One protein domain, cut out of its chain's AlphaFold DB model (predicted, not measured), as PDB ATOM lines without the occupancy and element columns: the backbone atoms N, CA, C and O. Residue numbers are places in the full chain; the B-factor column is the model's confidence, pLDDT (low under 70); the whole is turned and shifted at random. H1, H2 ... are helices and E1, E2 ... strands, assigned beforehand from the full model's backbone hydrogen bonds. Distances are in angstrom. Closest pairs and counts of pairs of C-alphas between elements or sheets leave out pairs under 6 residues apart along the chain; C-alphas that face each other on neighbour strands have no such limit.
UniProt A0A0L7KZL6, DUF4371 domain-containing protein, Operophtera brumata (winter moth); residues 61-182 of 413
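This is residues 61 to 182 of the 413 residues of the protein "DUF4371 domain-containing protein" of Operophtera brumata (winter moth) (UniProt A0A0L7KZL6). A small two-stranded hairpin, E3 and E4, sits in the middle of a mixed fold, with the short helices H3 and H4 packed together at it and the longest helix, H6, across H3. A second small hairpin, E1 and E2, reaches away from these helices, while H5 lies to one side and H1 is far from the middle, joined to H2 by a long unnamed stretch. The printed part has 122 residues, in the order H1 H2 E1 E2 E3 E4 H3 H4 H5 H6; the class is mixed, helices and strands, and the two sheets, E1 - E2 and E3 - E4, are antiparallel. The whole is compact, with a radius of gyration of the C-alphas of 14.5 A, and rounded, spanning 38 by 36 by 31 A.

Begin at Gly 61 and read on to C-alpha 69 at (163.257, 159.323, 111.875), where H1 starts; it runs over residues 69 to 78, 14.4 A long. After it, look for H2 at residues 99 to 102, E1 at 103 to 105 and E2 at 111 to 113. Find C-alpha 117 at (158.403, 143.306, 125.577): here E3, residues 117 to 120, begins, and E4 follows at 125 to 128, each strand 10.3 A long. H3 takes residues 129 to 134 and H4 145 to 148. H5 holds residues 156 to 164, 12.5 A long, and H6 residues 167 to 180, 19.9 A long, ending at C-alpha 180 at (159.667, 144.290, 108.796).

Start at H1, which is close to but not clearly touching H3, the C-alphas of Arg 72 and Leu 133 being closest at 6.8 A. H1 and H6 are near each other. In the hairpin E1 and E2, N 104 and O 112 are within hydrogen-bond range at 2.9 A. In the hairpin E3 and E4, look at N 118 and O 127, 2.9 A. The closest C-alphas of E4 and H4 are those of Tyr 127 and Trp 146, 4.9 A. H3 and H4 touch, closest at the C-alphas of Trp 132 and Val 147, 4.3 A. H3 and H6 touch, closest at the C-alphas of Leu 134 and Ala 172, 5.1 A, about perpendicular at 87 degrees. H5 and H6 are close but not clearly touching, closest at the C-alphas of His 163 and His 169, 6.6 A, at a steep tilt of 66 degrees. H2 and H5 are close but not clearly touching, closest at the C-alphas of Tyr 101 and Thr 157, 7.9 A. In H1, H3, H5 and H6 every O i to N i+4 pair is within hydrogen-bond range; H2 and H4 are too short for such a pair, and their single O i to N i+3 pair is within range in H2 but not in H4.

The two C-alphas farthest apart are those of Glu 92 and Gly 182, 44.9 A. The printed part has no cut. The link from H1 to H2, residues 79 to 98, is long. The mean pLDDT of the printed part is 88.8; look to residues 92 to 93 for values under 70.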
ATOM      1  N   GLY A  61     166.065 153.906 127.285       86.06
ATOM      2  CA  GLY A  61     166.528 154.899 128.250       86.06
ATOM      3  C   GLY A  61     167.673 155.781 127.759       86.06
ATOM      4  O   GLY A  61     167.924 156.812 128.372       86.06
ATOM      5  N   ASN A  62     168.309 155.427 126.639       87.38
ATOM      6  CA  ASN A  62     169.343 156.246 126.002       87.38
ATOM      7  C   ASN A  62     168.776 157.375 125.128       87.38
ATOM      8  O   ASN A  62     169.540 158.193 124.623       87.38
ATOM      9  N   PHE A  63     167.455 157.425 124.933       87.69
ATOM     10  CA  PHE A  63     166.811 158.352 124.007       87.69
ATOM     11  C   PHE A  63     165.831 159.286 124.718       87.69
ATOM     12  O   PHE A  63     165.171 158.913 125.694       87.69
ATOM     13  N   GLY A  64     165.688 160.496 124.178       82.06
ATOM     14  CA  GLY A  64     164.649 161.438 124.590       82.06
ATOM     15  C   GLY A  64     163.234 160.961 124.237       82.06
ATOM     16  O   GLY A  64     163.024 159.917 123.617       82.06
ATOM     17  N   ASP A  65     162.226 161.739 124.631       75.19
ATOM     18  CA  ASP A  65     160.822 161.375 124.397       75.19
ATOM     19  C   ASP A  65     160.390 161.480 122.930       75.19
ATOM     20  O   ASP A  65     159.438 160.796 122.534       75.19
ATOM     21  N   ASN A  66     161.099 162.288 122.135       80.94
ATOM     22  CA  ASN A  66     160.863 162.499 120.711       80.94
ATOM     23  C   ASN A  66     162.036 161.932 119.906       80.94
ATOM     24  O   ASN A  66     163.112 162.520 119.891       80.94
ATOM     25  N   LEU A  67     161.808 160.800 119.240       84.88
ATOM     26  CA  LEU A  67     162.770 160.189 118.324       84.88
ATOM     27  C   LEU A  67     162.694 160.838 116.941       84.88
ATOM     28  O   LEU A  67     161.601 160.962 116.371       84.88
ATOM     29  N   THR A  68     163.853 161.157 116.377       86.12
ATOM     30  CA  THR A  68     163.993 161.477 114.954       86.12
ATOM     31  C   THR A  68     163.743 160.237 114.091       86.12
ATOM     32  O   THR A  68     163.767 159.094 114.559       86.12
ATOM     33  N   GLU A  69     163.475 160.438 112.801       81.56
ATOM     34  CA  GLU A  69     163.257 159.323 111.875       81.56
ATOM     35  C   GLU A  69     164.528 158.487 111.655       81.56
ATOM     36  O   GLU A  69     164.444 157.260 111.590       81.56
ATOM     37  N   CYS A  70     165.701 159.129 111.614       83.38
ATOM     38  CA  CYS A  70     166.992 158.452 111.486       83.38
ATOM     39  C   CYS A  70     167.276 157.544 112.690       83.38
ATOM     40  O   CYS A  70     167.564 156.361 112.506       83.38
ATOM     41  N   GLU A  71     167.096 158.050 113.916       85.94
ATOM     42  CA  GLU A  71     167.212 157.237 115.135       85.94
ATOM     43  C   GLU A  71     166.239 156.058 115.105       85.94
ATOM     44  O   GLU A  71     166.629 154.924 115.382       85.94
ATOM     45  N   ARG A  72     164.982 156.298 114.703       87.69
ATOM     46  CA  ARG A  72     163.966 155.244 114.597       87.69
ATOM     47  C   ARG A  72     164.408 154.136 113.632       87.69
ATOM     48  O   ARG A  72     164.318 152.965 113.991       87.69
ATOM     49  N   LYS A  73     164.923 154.487 112.443       84.19
ATOM     50  CA  LYS A  73     165.437 153.525 111.444       84.19
ATOM     51  C   LYS A  73     166.620 152.713 111.975       84.19
ATOM     52  O   LYS A  73     166.679 151.509 111.733       84.19
ATOM     53  N   ILE A  74     167.536 153.336 112.714       86.50
ATOM     54  CA  ILE A  74     168.684 152.636 113.312       86.50
ATOM     55  C   ILE A  74     168.226 151.682 114.417       86.50
ATOM     56  O   ILE A  74     168.634 150.523 114.432       86.50
ATOM     57  N   ILE A  75     167.322 152.123 115.297       89.69
ATOM     58  CA  ILE A  75     166.767 151.277 116.363       89.69
ATOM     59  C   ILE A  75     166.043 150.062 115.772       89.69
ATOM     60  O   ILE A  75     166.199 148.954 116.280       89.69
ATOM     61  N   PHE A  76     165.298 150.251 114.680       87.50
ATOM     62  CA  PHE A  76     164.670 149.145 113.966       87.50
ATOM     63  C   PHE A  76     165.686 148.120 113.438       87.50
ATOM     64  O   PHE A  76     165.443 146.921 113.559       87.50
ATOM     65  N   LYS A  77     166.829 148.572 112.900       85.75
ATOM     66  CA  LYS A  77     167.915 147.686 112.442       85.75
ATOM     67  C   LYS A  77     168.583 146.929 113.597       85.75
ATOM     68  O   LYS A  77     168.893 145.756 113.444       85.75
ATOM     69  N   LEU A  78     168.787 147.582 114.744       87.50
ATOM     70  CA  LEU A  78     169.376 146.962 115.942       87.50
ATOM     71  C   LEU A  78     168.429 145.965 116.632       87.50
ATOM     72  O   LEU A  78     168.880 145.058 117.329       87.50
ATOM     73  N   GLY A  79     167.117 146.134 116.459       86.56
ATOM     74  CA  GLY A  79     166.100 145.269 117.045       86.56
ATOM     75  C   GLY A  79     165.857 145.502 118.548       86.56
ATOM     76  O   GLY A  79     166.421 146.411 119.163       86.56
ATOM     77  N   PRO A  80     164.970 144.704 119.171       90.25
ATOM     78  CA  PRO A  80     164.529 144.910 120.551       90.25
ATOM     79  C   PRO A  80     165.617 144.598 121.593       90.25
ATOM     80  O   PRO A  80     166.165 143.497 121.628       90.25
ATOM     81  N   PHE A  81     165.859 145.529 122.521       90.06
ATOM     82  CA  PHE A  81     166.821 145.366 123.616       90.06
ATOM     83  C   PHE A  81     166.267 144.493 124.764       90.06
ATOM     84  O   PHE A  81     165.351 144.894 125.490       90.06
ATOM     85  N   LYS A  82     166.827 143.286 124.945       91.62
ATOM     86  CA  LYS A  82     166.364 142.284 125.931       91.62
ATOM     87  C   LYS A  82     167.503 141.734 126.807       91.62
ATOM     88  O   LYS A  82     168.022 140.652 126.528       91.62
ATOM     89  N   PRO A  83     167.901 142.451 127.872       89.69
ATOM     90  CA  PRO A  83     168.916 141.968 128.807       89.69
ATOM     91  C   PRO A  83     168.421 140.741 129.596       89.69
ATOM     92  O   PRO A  83     167.231 140.613 129.864       89.69
ATOM     93  N   GLN A  84     169.326 139.842 130.002       85.12
ATOM     94  CA  GLN A  84     168.978 138.616 130.754       85.12
ATOM     95  C   GLN A  84     168.902 138.822 132.281       85.12
ATOM     96  O   GLN A  84     168.462 137.934 133.011       85.12
ATOM     97  N   GLY A  85     169.285 140.006 132.761       82.00
ATOM     98  CA  GLY A  85     169.394 140.339 134.179       82.00
ATOM     99  C   GLY A  85     170.833 140.233 134.706       82.00
ATOM    100  O   GLY A  85     171.756 140.013 133.922       82.00
ATOM    101  N   PRO A  86     171.041 140.405 136.024       83.19
ATOM    102  CA  PRO A  86     170.024 140.586 137.064       83.19
ATOM    103  C   PRO A  86     169.292 141.936 136.975       83.19
ATOM    104  O   PRO A  86     169.886 142.954 136.635       83.19
ATOM    105  N   PHE A  87     167.994 141.945 137.296       87.44
ATOM    106  CA  PHE A  87     167.154 143.147 137.248       87.44
ATOM    107  C   PHE A  87     167.041 143.793 138.640       87.44
ATOM    108  O   PHE A  87     166.595 143.116 139.577       87.44
ATOM    109  N   PRO A  88     167.404 145.078 138.808       82.94
ATOM    110  CA  PRO A  88     167.316 145.746 140.100       82.94
ATOM    111  C   PRO A  88     165.869 145.880 140.596       82.94
ATOM    112  O   PRO A  88     164.918 146.000 139.821       82.94
ATOM    113  N   LYS A  89     165.690 145.924 141.923       77.12
ATOM    114  CA  LYS A  89     164.425 146.372 142.523       77.12
ATOM    115  C   LYS A  89     164.388 147.899 142.550       77.12
ATOM    116  O   LYS A  89     165.336 148.531 142.997       77.12
ATOM    117  N   VAL A  90     163.272 148.473 142.103       71.44
ATOM    118  CA  VAL A  90     163.066 149.933 142.072       71.44
ATOM    119  C   VAL A  90     162.659 150.486 143.448       71.44
ATOM    120  O   VAL A  90     163.021 151.603 143.791       71.44
ATOM    121  N   SER A  91     161.898 149.726 144.240       71.94
ATOM    122  CA  SER A  91     161.430 150.109 145.582       71.94
ATOM    123  C   SER A  91     161.014 148.873 146.388       71.94
ATOM    124  O   SER A  91     160.823 147.801 145.810       71.94
ATOM    125  N   GLU A  92     160.832 149.013 147.706       63.59
ATOM    126  CA  GLU A  92     160.410 147.913 148.599       63.59
ATOM    127  C   GLU A  92     159.068 147.279 148.190       63.59
ATOM    128  O   GLU A  92     158.872 146.075 148.346       63.59
ATOM    129  N   ASN A  93     158.177 148.070 147.582       67.62
ATOM    130  CA  ASN A  93     156.845 147.635 147.152       67.62
ATOM    131  C   ASN A  93     156.814 147.022 145.738       67.62
ATOM    132  O   ASN A  93     155.781 146.484 145.325       67.62
ATOM    133  N   ASN A  94     157.917 147.091 144.985       76.44
ATOM    134  CA  ASN A  94     157.999 146.571 143.622       76.44
ATOM    135  C   ASN A  94     158.715 145.213 143.583       76.44
ATOM    136  O   ASN A  94     159.703 144.965 144.280       76.44
ATOM    137  N   ARG A  95     158.240 144.322 142.708       80.19
ATOM    138  CA  ARG A  95     158.946 143.067 142.407       80.19
ATOM    139  C   ARG A  95     160.032 143.332 141.357       80.19
ATOM    140  O   ARG A  95     159.848 144.219 140.525       80.19
ATOM    141  N   PRO A  96     161.157 142.592 141.372       84.50
ATOM    142  CA  PRO A  96     162.124 142.679 140.289       84.50
ATOM    143  C   PRO A  96     161.477 142.151 139.006       84.50
ATOM    144  O   PRO A  96     160.641 141.240 139.044       84.50
ATOM    145  N   PHE A  97     161.858 142.727 137.869       89.62
ATOM    146  CA  PHE A  97     161.512 142.143 136.581       89.62
ATOM    147  C   PHE A  97     162.163 140.754 136.449       89.62
ATOM    148  O   PHE A  97     163.160 140.454 137.105       89.62
ATOM    149  N   SER A  98     161.583 139.890 135.619       89.69
ATOM    150  CA  SER A  98     162.116 138.560 135.334       89.69
ATOM    151  C   SER A  98     162.113 138.318 133.835       89.69
ATOM    152  O   SER A  98     161.106 138.572 133.170       89.69
ATOM    153  N   ALA A  99     163.204 137.747 133.320       90.38
ATOM    154  CA  ALA A  99     163.325 137.348 131.920       90.38
ATOM    155  C   ALA A  99     162.241 136.334 131.502       90.38
ATOM    156  O   ALA A  99     161.918 136.229 130.321       90.38
ATOM    157  N   TYR A 100     161.605 135.651 132.468       89.94
ATOM    158  CA  TYR A 100     160.436 134.800 132.234       89.94
ATOM    159  C   TYR A 100     159.330 135.522 131.449       89.94
ATOM    160  O   TYR A 100     158.728 134.929 130.556       89.94
ATOM    161  N   TYR A 101     159.101 136.816 131.715       92.12
ATOM    162  CA  TYR A 101     158.028 137.574 131.070       92.12
ATOM    163  C   TYR A 101     158.223 137.765 129.563       92.12
ATOM    164  O   TYR A 101     157.234 137.957 128.851       92.12
ATOM    165  N   TYR A 102     159.454 137.647 129.049       93.62
ATOM    166  CA  TYR A 102     159.728 137.719 127.609       93.62
ATOM    167  C   TYR A 102     159.071 136.600 126.802       93.62
ATOM    168  O   TYR A 102     159.030 136.687 125.578       93.62
ATOM    169  N   SER A 103     158.544 135.563 127.455       92.69
ATOM    170  CA  SER A 103     157.816 134.488 126.790       92.69
ATOM    171  C   SER A 103     156.600 134.040 127.594       92.69
ATOM    172  O   SER A 103     156.440 134.374 128.767       92.69
ATOM    173  N   TYR A 104     155.710 133.296 126.957       92.44
ATOM    174  CA  TYR A 104     154.656 132.549 127.630       92.44
ATOM    175  C   TYR A 104     154.453 131.212 126.935       92.44
ATOM    176  O   TYR A 104     154.894 131.024 125.805       92.44
ATOM    177  N   PHE A 105     153.784 130.287 127.610       91.19
ATOM    178  CA  PHE A 105     153.364 129.030 127.010       91.19
ATOM    179  C   PHE A 105     151.904 129.146 126.590       91.19
ATOM    180  O   PHE A 105     151.070 129.621 127.365       91.19
ATOM    181  N   ASN A 106     151.599 128.751 125.356       90.00
ATOM    182  CA  ASN A 106     150.215 128.651 124.909       90.00
ATOM    183  C   ASN A 106     149.528 127.412 125.519       90.00
ATOM    184  O   ASN A 106     150.154 126.610 126.213       90.00
ATOM    185  N   GLN A 107     148.234 127.236 125.242       90.00
ATOM    186  CA  GLN A 107     147.462 126.083 125.733       90.00
ATOM    187  C   GLN A 107     148.013 124.730 125.244       90.00
ATOM    188  O   GLN A 107     147.800 123.717 125.899       90.00
ATOM    189  N   ALA A 108     148.746 124.721 124.129       91.75
ATOM    190  CA  ALA A 108     149.407 123.542 123.573       91.75
ATOM    191  C   ALA A 108     150.820 123.301 124.153       91.75
ATOM    192  O   ALA A 108     151.531 122.421 123.679       91.75
ATOM    193  N   GLY A 109     151.261 124.087 125.143       91.12
ATOM    194  CA  GLY A 109     152.592 123.958 125.744       91.12
ATOM    195  C   GLY A 109     153.740 124.490 124.878       91.12
ATOM    196  O   GLY A 109     154.905 124.291 125.218       91.12
ATOM    197  N   ILE A 110     153.448 125.197 123.785       92.19
ATOM    198  CA  ILE A 110     154.454 125.826 122.921       92.19
ATOM    199  C   ILE A 110     154.874 127.163 123.533       92.19
ATOM    200  O   ILE A 110     154.033 128.004 123.866       92.19
ATOM    201  N   LYS A 111     156.187 127.375 123.649       93.06
ATOM    202  CA  LYS A 111     156.778 128.630 124.119       93.06
ATOM    203  C   LYS A 111     156.711 129.697 123.024       93.06
ATOM    204  O   LYS A 111     157.372 129.580 122.000       93.06
ATOM    205  N   ILE A 112     155.965 130.768 123.270       91.62
ATOM    206  CA  ILE A 112     155.839 131.932 122.390       91.62
ATOM    207  C   ILE A 112     156.632 133.095 122.982       91.62
ATOM    208  O   ILE A 112     156.472 133.454 124.152       91.62
ATOM    209  N   ILE A 113     157.499 133.694 122.170       92.81
ATOM    210  CA  ILE A 113     158.295 134.866 122.543       92.81
ATOM    211  C   ILE A 113     157.449 136.125 122.335       92.81
ATOM    212  O   ILE A 113     156.767 136.261 121.325       92.81
ATOM    213  N   ARG A 114     157.521 137.076 123.269       94.25
ATOM    214  CA  ARG A 114     156.965 138.425 123.122       94.25
ATOM    215  C   ARG A 114     158.007 139.323 122.458       94.25
ATOM    216  O   ARG A 114     158.912 139.789 123.155       94.25
ATOM    217  N   PRO A 115     157.957 139.582 121.139       92.06
ATOM    218  CA  PRO A 115     158.975 140.393 120.468       92.06
ATOM    219  C   PRO A 115     158.986 141.844 120.975       92.06
ATOM    220  O   PRO A 115     160.050 142.441 121.087       92.06
ATOM    221  N   TRP A 116     157.828 142.359 121.385       94.44
ATOM    222  CA  TRP A 116     157.627 143.738 121.822       94.44
ATOM    223  C   TRP A 116     158.104 144.046 123.249       94.44
ATOM    224  O   TRP A 116     158.429 145.197 123.539       94.44
ATOM    225  N   LEU A 117     158.120 143.064 124.159       95.69
ATOM    226  CA  LEU A 117     158.403 143.306 125.577       95.69
ATOM    227  C   LEU A 117     159.910 143.408 125.804       95.69
ATOM    228  O   LEU A 117     160.631 142.428 125.629       95.69
ATOM    229  N   CYS A 118     160.365 144.580 126.232       94.62
ATOM    230  CA  CYS A 118     161.772 144.887 126.477       94.62
ATOM    231  C   CYS A 118     161.970 145.404 127.900       94.62
ATOM    232  O   CYS A 118     161.011 145.756 128.590       94.62
ATOM    233  N   TYR A 119     163.224 145.440 128.347       93.19
ATOM    234  CA  TYR A 119     163.587 146.026 129.632       93.19
ATOM    235  C   TYR A 119     164.721 147.021 129.443       93.19
ATOM    236  O   TYR A 119     165.741 146.677 128.854       93.19
ATOM    237  N   SER A 120     164.525 148.242 129.931       92.12
ATOM    238  CA  SER A 120     165.532 149.294 129.866       92.12
ATOM    239  C   SER A 120     166.412 149.241 131.106       92.12
ATOM    240  O   SER A 120     165.901 149.361 132.224       92.12
ATOM    241  N   ASN A 121     167.725 149.099 130.914       90.31
ATOM    242  CA  ASN A 121     168.684 149.107 132.019       90.31
ATOM    243  C   ASN A 121     168.822 150.514 132.602       90.31
ATOM    244  O   ASN A 121     168.920 150.672 133.816       90.31
ATOM    245  N   VAL A 122     168.764 151.532 131.742       89.44
ATOM    246  CA  VAL A 122     168.881 152.940 132.141       89.44
ATOM    247  C   VAL A 122     167.636 153.416 132.894       89.44
ATOM    248  O   VAL A 122     167.755 154.073 133.925       89.44
ATOM    249  N   LEU A 123     166.431 153.047 132.436       87.94
ATOM    250  CA  LEU A 123     165.186 153.409 133.132       87.94
ATOM    251  C   LEU A 123     164.825 152.451 134.271       87.94
ATOM    252  O   LEU A 123     163.910 152.759 135.041       87.94
ATOM    253  N   ASN A 124     165.493 151.295 134.366       90.00
ATOM    254  CA  ASN A 124     165.205 150.233 135.334       90.00
ATOM    255  C   ASN A 124     163.725 149.781 135.276       90.00
ATOM    256  O   ASN A 124     163.083 149.518 136.298       90.00
ATOM    257  N   LYS A 125     163.142 149.752 134.067       91.94
ATOM    258  CA  LYS A 125     161.710 149.482 133.835       91.94
ATOM    259  C   LYS A 125     161.470 148.675 132.554       91.94
ATOM    260  O   LYS A 125     162.110 148.943 131.534       91.94
ATOM    261  N   PRO A 126     160.504 147.736 132.557       93.62
ATOM    262  CA  PRO A 126     160.000 147.127 131.334       93.62
ATOM    263  C   PRO A 126     159.189 148.121 130.501       93.62
ATOM    264  O   PRO A 126     158.457 148.945 131.045       93.62
ATOM    265  N   TYR A 127     159.278 148.007 129.182       94.88
ATOM    266  CA  TYR A 127     158.554 148.838 128.223       94.88
ATOM    267  C   TYR A 127     158.173 148.022 126.983       94.88
ATOM    268  O   TYR A 127     158.651 146.906 126.770       94.88
ATOM    269  N   CYS A 128     157.292 148.586 126.162       95.44
ATOM    270  CA  CYS A 128     156.919 148.021 124.878       95.44
ATOM    271  C   CYS A 128     157.710 148.710 123.769       95.44
ATOM    272  O   CYS A 128     157.505 149.892 123.494       95.44
ATOM    273  N   HIS A 129     158.599 147.961 123.119       94.19
ATOM    274  CA  HIS A 129     159.426 148.441 122.015       94.19
ATOM    275  C   HIS A 129     158.574 148.967 120.858       94.19
ATOM    276  O   HIS A 129     158.819 150.059 120.357       94.19
ATOM    277  N   PHE A 130     157.506 148.249 120.500       94.62
ATOM    278  CA  PHE A 130     156.637 148.641 119.390       94.62
ATOM    279  C   PHE A 130     155.892 149.939 119.702       94.62
ATOM    280  O   PHE A 130     155.938 150.885 118.921       94.62
ATOM    281  N   CYS A 131     155.253 150.029 120.873       94.12
ATOM    282  CA  CYS A 131     154.542 151.241 121.271       94.12
ATOM    283  C   CYS A 131     155.483 152.428 121.462       94.12
ATOM    284  O   CYS A 131     155.095 153.554 121.177       94.12
ATOM    285  N   TRP A 132     156.706 152.208 121.941       92.62
ATOM    286  CA  TRP A 132     157.667 153.295 122.054       92.62
ATOM    287  C   TRP A 132     157.988 153.926 120.695       92.62
ATOM    288  O   TRP A 132     157.970 155.154 120.577       92.62
ATOM    289  N   LEU A 133     158.219 153.097 119.677       91.50
ATOM    290  CA  LEU A 133     158.608 153.559 118.345       91.50
ATOM    291  C   LEU A 133     157.438 154.095 117.511       91.50
ATOM    292  O   LEU A 133     157.637 155.025 116.727       91.50
ATOM    293  N   LEU A 134     156.250 153.493 117.655       91.75
ATOM    294  CA  LEU A 134     155.154 153.598 116.683       91.75
ATOM    295  C   LEU A 134     153.780 153.935 117.285       91.75
ATOM    296  O   LEU A 134     152.798 153.972 116.546       91.75
ATOM    297  N   ALA A 135     153.656 154.161 118.597       91.25
ATOM    298  CA  ALA A 135     152.363 154.567 119.150       91.25
ATOM    299  C   ALA A 135     151.932 155.939 118.616       91.25
ATOM    300  O   ALA A 135     152.701 156.902 118.639       91.25
ATOM    301  N   ASP A 136     150.662 156.035 118.230       89.62
ATOM    302  CA  ASP A 136     150.023 157.300 117.890       89.62
ATOM    303  C   ASP A 136     149.787 158.132 119.161       89.62
ATOM    304  O   ASP A 136     148.890 157.853 119.962       89.62
ATOM    305  N   ARG A 137     150.623 159.158 119.345       89.75
ATOM    306  CA  ARG A 137     150.576 160.066 120.501       89.75
ATOM    307  C   ARG A 137     149.467 161.115 120.404       89.75
ATOM    308  O   ARG A 137     149.224 161.812 121.384       89.75
ATOM    309  N   GLN A 138     148.820 161.247 119.246       87.94
ATOM    310  CA  GLN A 138     147.705 162.176 119.035       87.94
ATOM    311  C   GLN A 138     146.353 161.523 119.352       87.94
ATOM    312  O   GLN A 138     145.344 162.211 119.516       87.94
ATOM    313  N   ASN A 139     146.319 160.193 119.473       89.19
ATOM    314  CA  ASN A 139     145.106 159.455 119.781       89.19
ATOM    315  C   ASN A 139     144.593 159.766 121.199       89.19
ATOM    316  O   ASN A 139     145.347 159.756 122.170       89.19
ATOM    317  N   LYS A 140     143.277 159.957 121.343       86.31
ATOM    318  CA  LYS A 140     142.621 160.210 122.640       86.31
ATOM    319  C   LYS A 140     142.821 159.075 123.652       86.31
ATOM    320  O   LYS A 140     142.832 159.332 124.850       86.31
ATOM    321  N   SER A 141     142.982 157.843 123.174       86.88
ATOM    322  CA  SER A 141     143.197 156.652 124.008       86.88
ATOM    323  C   SER A 141     144.681 156.357 124.270       86.88
ATOM    324  O   SER A 141     145.013 155.264 124.731       86.88
ATOM    325  N   TYR A 142     145.579 157.293 123.945       90.94
ATOM    326  CA  TYR A 142     147.015 157.131 124.136       90.94
ATOM    327  C   TYR A 142     147.378 156.946 125.615       90.94
ATOM    328  O   TYR A 142     146.951 157.696 126.494       90.94
ATOM    329  N   SER A 143     148.238 155.963 125.876       91.81
ATOM    330  CA  SER A 143     148.845 155.713 127.176       91.81
ATOM    331  C   SER A 143     150.367 155.709 127.067       91.81
ATOM    332  O   SER A 143     150.968 154.902 126.350       91.81
ATOM    333  N   SER A 144     151.009 156.578 127.846       90.94
ATOM    334  CA  SER A 144     152.471 156.667 127.938       90.94
ATOM    335  C   SER A 144     153.097 155.573 128.809       90.94
ATOM    336  O   SER A 144     154.316 155.401 128.787       90.94
ATOM    337  N   ALA A 145     152.292 154.793 129.543       91.31
ATOM    338  CA  ALA A 145     152.777 153.821 130.526       91.31
ATOM    339  C   ALA A 145     153.744 152.790 129.922       91.31
ATOM    340  O   ALA A 145     154.819 152.551 130.462       91.31
ATOM    341  N   TRP A 146     153.399 152.216 128.768       93.56
ATOM    342  CA  TRP A 146     154.246 151.235 128.081       93.56
ATOM    343  C   TRP A 146     155.296 151.863 127.154       93.56
ATOM    344  O   TRP A 146     156.197 151.159 126.706       93.56
ATOM    345  N   VAL A 147     155.215 153.173 126.900       91.56
ATOM    346  CA  VAL A 147     156.180 153.943 126.089       91.56
ATOM    347  C   VAL A 147     157.379 154.392 126.930       91.56
ATOM    348  O   VAL A 147     158.521 154.302 126.486       91.56
ATOM    349  N   ASN A 148     157.118 154.850 128.157       89.62
ATOM    350  CA  ASN A 148     158.136 155.359 129.086       89.62
ATOM    351  C   ASN A 148     158.556 154.330 130.146       89.62
ATOM    352  O   ASN A 148     159.496 154.556 130.903       89.62
ATOM    353  N   GLY A 149     157.862 153.197 130.193       90.38
ATOM    354  CA  GLY A 149     158.158 152.082 131.075       90.38
ATOM    355  C   GLY A 149     157.172 151.953 132.232       90.38
ATOM    356  O   GLY A 149     156.804 152.923 132.900       90.38
ATOM    357  N   VAL A 150     156.763 150.715 132.489       91.69
ATOM    358  CA  VAL A 150     155.748 150.355 133.480       91.69
ATOM    359  C   VAL A 150     156.404 149.782 134.736       91.69
ATOM    360  O   VAL A 150     157.450 149.144 134.686       91.69
ATOM    361  N   SER A 151     155.804 150.018 135.903       88.62
ATOM    362  CA  SER A 151     156.309 149.458 137.163       88.62
ATOM    363  C   SER A 151     155.851 148.012 137.354       88.62
ATOM    364  O   SER A 151     154.674 147.703 137.169       88.62
ATOM    365  N   VAL A 152     156.759 147.138 137.795       88.06
ATOM    366  CA  VAL A 152     156.456 145.725 138.063       88.06
ATOM    367  C   VAL A 152     155.803 145.577 139.441       88.06
ATOM    368  O   VAL A 152     156.450 145.712 140.483       88.06
ATOM    369  N   ARG A 153     154.499 145.289 139.438       86.62
ATOM    370  CA  ARG A 153     153.667 145.051 140.633       86.62
ATOM    371  C   ARG A 153     153.243 143.581 140.730       86.62
ATOM    372  O   ARG A 153     153.566 142.768 139.868       86.62
ATOM    373  N   SER A 154     152.506 143.215 141.778       83.25
ATOM    374  CA  SER A 154     152.006 141.844 141.980       83.25
ATOM    375  C   SER A 154     151.114 141.338 140.838       83.25
ATOM    376  O   SER A 154     151.150 140.153 140.522       83.25
ATOM    377  N   ASN A 155     150.367 142.229 140.183       86.81
ATOM    378  CA  ASN A 155     149.461 141.936 139.069       86.81
ATOM    379  C   ASN A 155     150.099 142.118 137.676       86.81
ATOM    380  O   ASN A 155     149.377 142.216 136.686       86.81
ATOM    381  N   PHE A 156     151.433 142.161 137.578       89.06
ATOM    382  CA  PHE A 156     152.132 142.500 136.333       89.06
ATOM    383  C   PHE A 156     151.794 141.577 135.151       89.06
ATOM    384  O   PHE A 156     151.671 142.050 134.025       89.06
ATOM    385  N   THR A 157     151.559 140.283 135.397       90.69
ATOM    386  CA  THR A 157     151.101 139.347 134.356       90.69
ATOM    387  C   THR A 157     149.786 139.804 133.724       90.69
ATOM    388  O   THR A 157     149.663 139.794 132.504       90.69
ATOM    389  N   GLN A 158     148.821 140.256 134.531       91.88
ATOM    390  CA  GLN A 158     147.557 140.784 134.017       91.88
ATOM    391  C   GLN A 158     147.786 142.091 133.252       91.88
ATOM    392  O   GLN A 158     147.245 142.268 132.168       91.88
ATOM    393  N   THR A 159     148.668 142.963 133.752       92.75
ATOM    394  CA  THR A 159     149.037 144.214 133.070       92.75
ATOM    395  C   THR A 159     149.632 143.975 131.677       92.75
ATOM    396  O   THR A 159     149.356 144.747 130.762       92.75
ATOM    397  N   ILE A 160     150.426 142.910 131.500       94.12
ATOM    398  CA  ILE A 160     150.931 142.482 130.185       94.12
ATOM    399  C   ILE A 160     149.769 142.061 129.279       94.12
ATOM    400  O   ILE A 160     149.674 142.543 128.154       94.12
ATOM    401  N   LEU A 161     148.873 141.200 129.767       93.69
ATOM    402  CA  LEU A 161     147.742 140.696 128.977       93.69
ATOM    403  C   LEU A 161     146.775 141.812 128.559       93.69
ATOM    404  O   LEU A 161     146.266 141.808 127.439       93.69
ATOM    405  N   ASP A 162     146.533 142.781 129.439       94.00
ATOM    406  CA  ASP A 162     145.687 143.937 129.138       94.00
ATOM    407  C   ASP A 162     146.351 144.848 128.092       94.00
ATOM    408  O   ASP A 162     145.674 145.395 127.219       94.00
ATOM    409  N   HIS A 163     147.683 144.973 128.126       94.81
ATOM    410  CA  HIS A 163     148.434 145.710 127.111       94.81
ATOM    411  C   HIS A 163     148.392 145.037 125.742       94.81
ATOM    412  O   HIS A 163     148.152 145.726 124.752       94.81
ATOM    413  N   GLU A 164     148.568 143.714 125.682       93.94
ATOM    414  CA  GLU A 164     148.507 142.944 124.430       93.94
ATOM    415  C   GLU A 164     147.165 143.131 123.708       93.94
ATOM    416  O   GLU A 164     147.108 143.137 122.480       93.94
ATOM    417  N   LYS A 165     146.084 143.349 124.465       94.12
ATOM    418  CA  LYS A 165     144.736 143.611 123.937       94.12
ATOM    419  C   LYS A 165     144.465 145.085 123.629       94.12
ATOM    420  O   LYS A 165     143.417 145.411 123.070       94.12
ATOM    421  N   SER A 166     145.355 145.991 124.026       94.94
ATOM    422  CA  SER A 166     145.137 147.425 123.849       94.94
ATOM    423  C   SER A 166     145.240 147.825 122.375       94.94
ATOM    424  O   SER A 166     146.120 147.366 121.649       94.94
ATOM    425  N   GLN A 167     144.374 148.743 121.937       93.81
ATOM    426  CA  GLN A 167     144.371 149.227 120.550       93.81
ATOM    427  C   GLN A 167     145.707 149.860 120.145       93.81
ATOM    428  O   GLN A 167     146.188 149.620 119.045       93.81
ATOM    429  N   GLN A 168     146.347 150.601 121.057       94.50
ATOM    430  CA  GLN A 168     147.674 151.183 120.840       94.50
ATOM    431  C   GLN A 168     148.750 150.119 120.580       94.50
ATOM    432  O   GLN A 168     149.659 150.343 119.784       94.50
ATOM    433  N   HIS A 169     148.683 148.976 121.267       95.19
ATOM    434  CA  HIS A 169     149.620 147.882 121.040       95.19
ATOM    435  C   HIS A 169     149.363 147.190 119.707       95.19
ATOM    436  O   HIS A 169     150.307 146.948 118.956       95.19
ATOM    437  N   ILE A 170     148.099 146.898 119.402       94.44
ATOM    438  CA  ILE A 170     147.705 146.232 118.158       94.44
ATOM    439  C   ILE A 170     148.121 147.076 116.948       94.44
ATOM    440  O   ILE A 170     148.766 146.553 116.039       94.44
ATOM    441  N   SER A 171     147.836 148.383 116.959       93.75
ATOM    442  CA  SER A 171     148.217 149.283 115.865       93.75
ATOM    443  C   SER A 171     149.734 149.394 115.706       93.75
ATOM    444  O   SER A 171     150.245 149.206 114.605       93.75
ATOM    445  N   ALA A 172     150.471 149.598 116.803       93.88
ATOM    446  CA  ALA A 172     151.931 149.665 116.768       93.88
ATOM    447  C   ALA A 172     152.563 148.343 116.301       93.88
ATOM    448  O   ALA A 172     153.546 148.355 115.565       93.88
ATOM    449  N   SER A 173     151.986 147.203 116.693       93.81
ATOM    450  CA  SER A 173     152.425 145.878 116.244       93.81
ATOM    451  C   SER A 173     152.192 145.689 114.751       93.81
ATOM    452  O   SER A 173     153.065 145.172 114.060       93.81
ATOM    453  N   LEU A 174     151.044 146.126 114.229       91.88
ATOM    454  CA  LEU A 174     150.757 146.065 112.796       91.88
ATOM    455  C   LEU A 174     151.745 146.928 112.001       91.88
ATOM    456  O   LEU A 174     152.352 146.445 111.050       91.88
ATOM    457  N   SER A 175     151.979 148.167 112.439       90.38
ATOM    458  CA  SER A 175     152.962 149.060 111.816       90.38
ATOM    459  C   SER A 175     154.386 148.493 111.866       90.38
ATOM    460  O   SER A 175     155.116 148.601 110.883       90.38
ATOM    461  N   TYR A 176     154.774 147.849 112.973       90.38
ATOM    462  CA  TYR A 176     156.080 147.193 113.106       90.38
ATOM    463  C   TYR A 176     156.228 146.026 112.120       90.38
ATOM    464  O   TYR A 176     157.257 145.895 111.463       90.38
ATOM    465  N   ASN A 177     155.189 145.199 111.974       88.62
ATOM    466  CA  ASN A 177     155.192 144.097 111.011       88.62
ATOM    467  C   ASN A 177     155.237 144.598 109.561       88.62
ATOM    468  O   ASN A 177     155.995 144.054 108.764       88.62
ATOM    469  N   ASN A 178     154.501 145.664 109.230       87.38
ATOM    470  CA  ASN A 178     154.577 146.282 107.902       87.38
ATOM    471  C   ASN A 178     155.991 146.792 107.602       87.38
ATOM    472  O   ASN A 178     156.478 146.614 106.490       87.38
ATOM    473  N   TRP A 179     156.670 147.376 108.595       84.38
ATOM    474  CA  TRP A 179     158.064 147.790 108.451       84.38
ATOM    475  C   TRP A 179     158.997 146.595 108.203       84.38
ATOM    476  O   TRP A 179     159.780 146.634 107.259       84.38
ATOM    477  N   LEU A 180     158.869 145.511 108.984       83.75
ATOM    478  CA  LEU A 180     159.667 144.290 108.796       83.75
ATOM    479  C   LEU A 180     159.483 143.662 107.411       83.75
ATOM    480  O   LEU A 180     160.432 143.132 106.845       83.75
ATOM    481  N   GLN A 181     158.264 143.710 106.876       82.56
ATOM    482  CA  GLN A 181     157.947 143.179 105.550       82.56
ATOM    483  C   GLN A 181     158.340 144.129 104.411       82.56
ATOM    484  O   GLN A 181     158.132 143.792 103.250       82.56
ATOM    485  N   GLY A 182     158.867 145.321 104.715       76.00
ATOM    486  CA  GLY A 182     159.157 146.331 103.701       76.00
ATOM    487  C   GLY A 182     157.899 146.872 103.015       76.00
ATOM    488  O   GLY A 182     157.987 147.360 101.898       76.00
TER     489      GLY A 182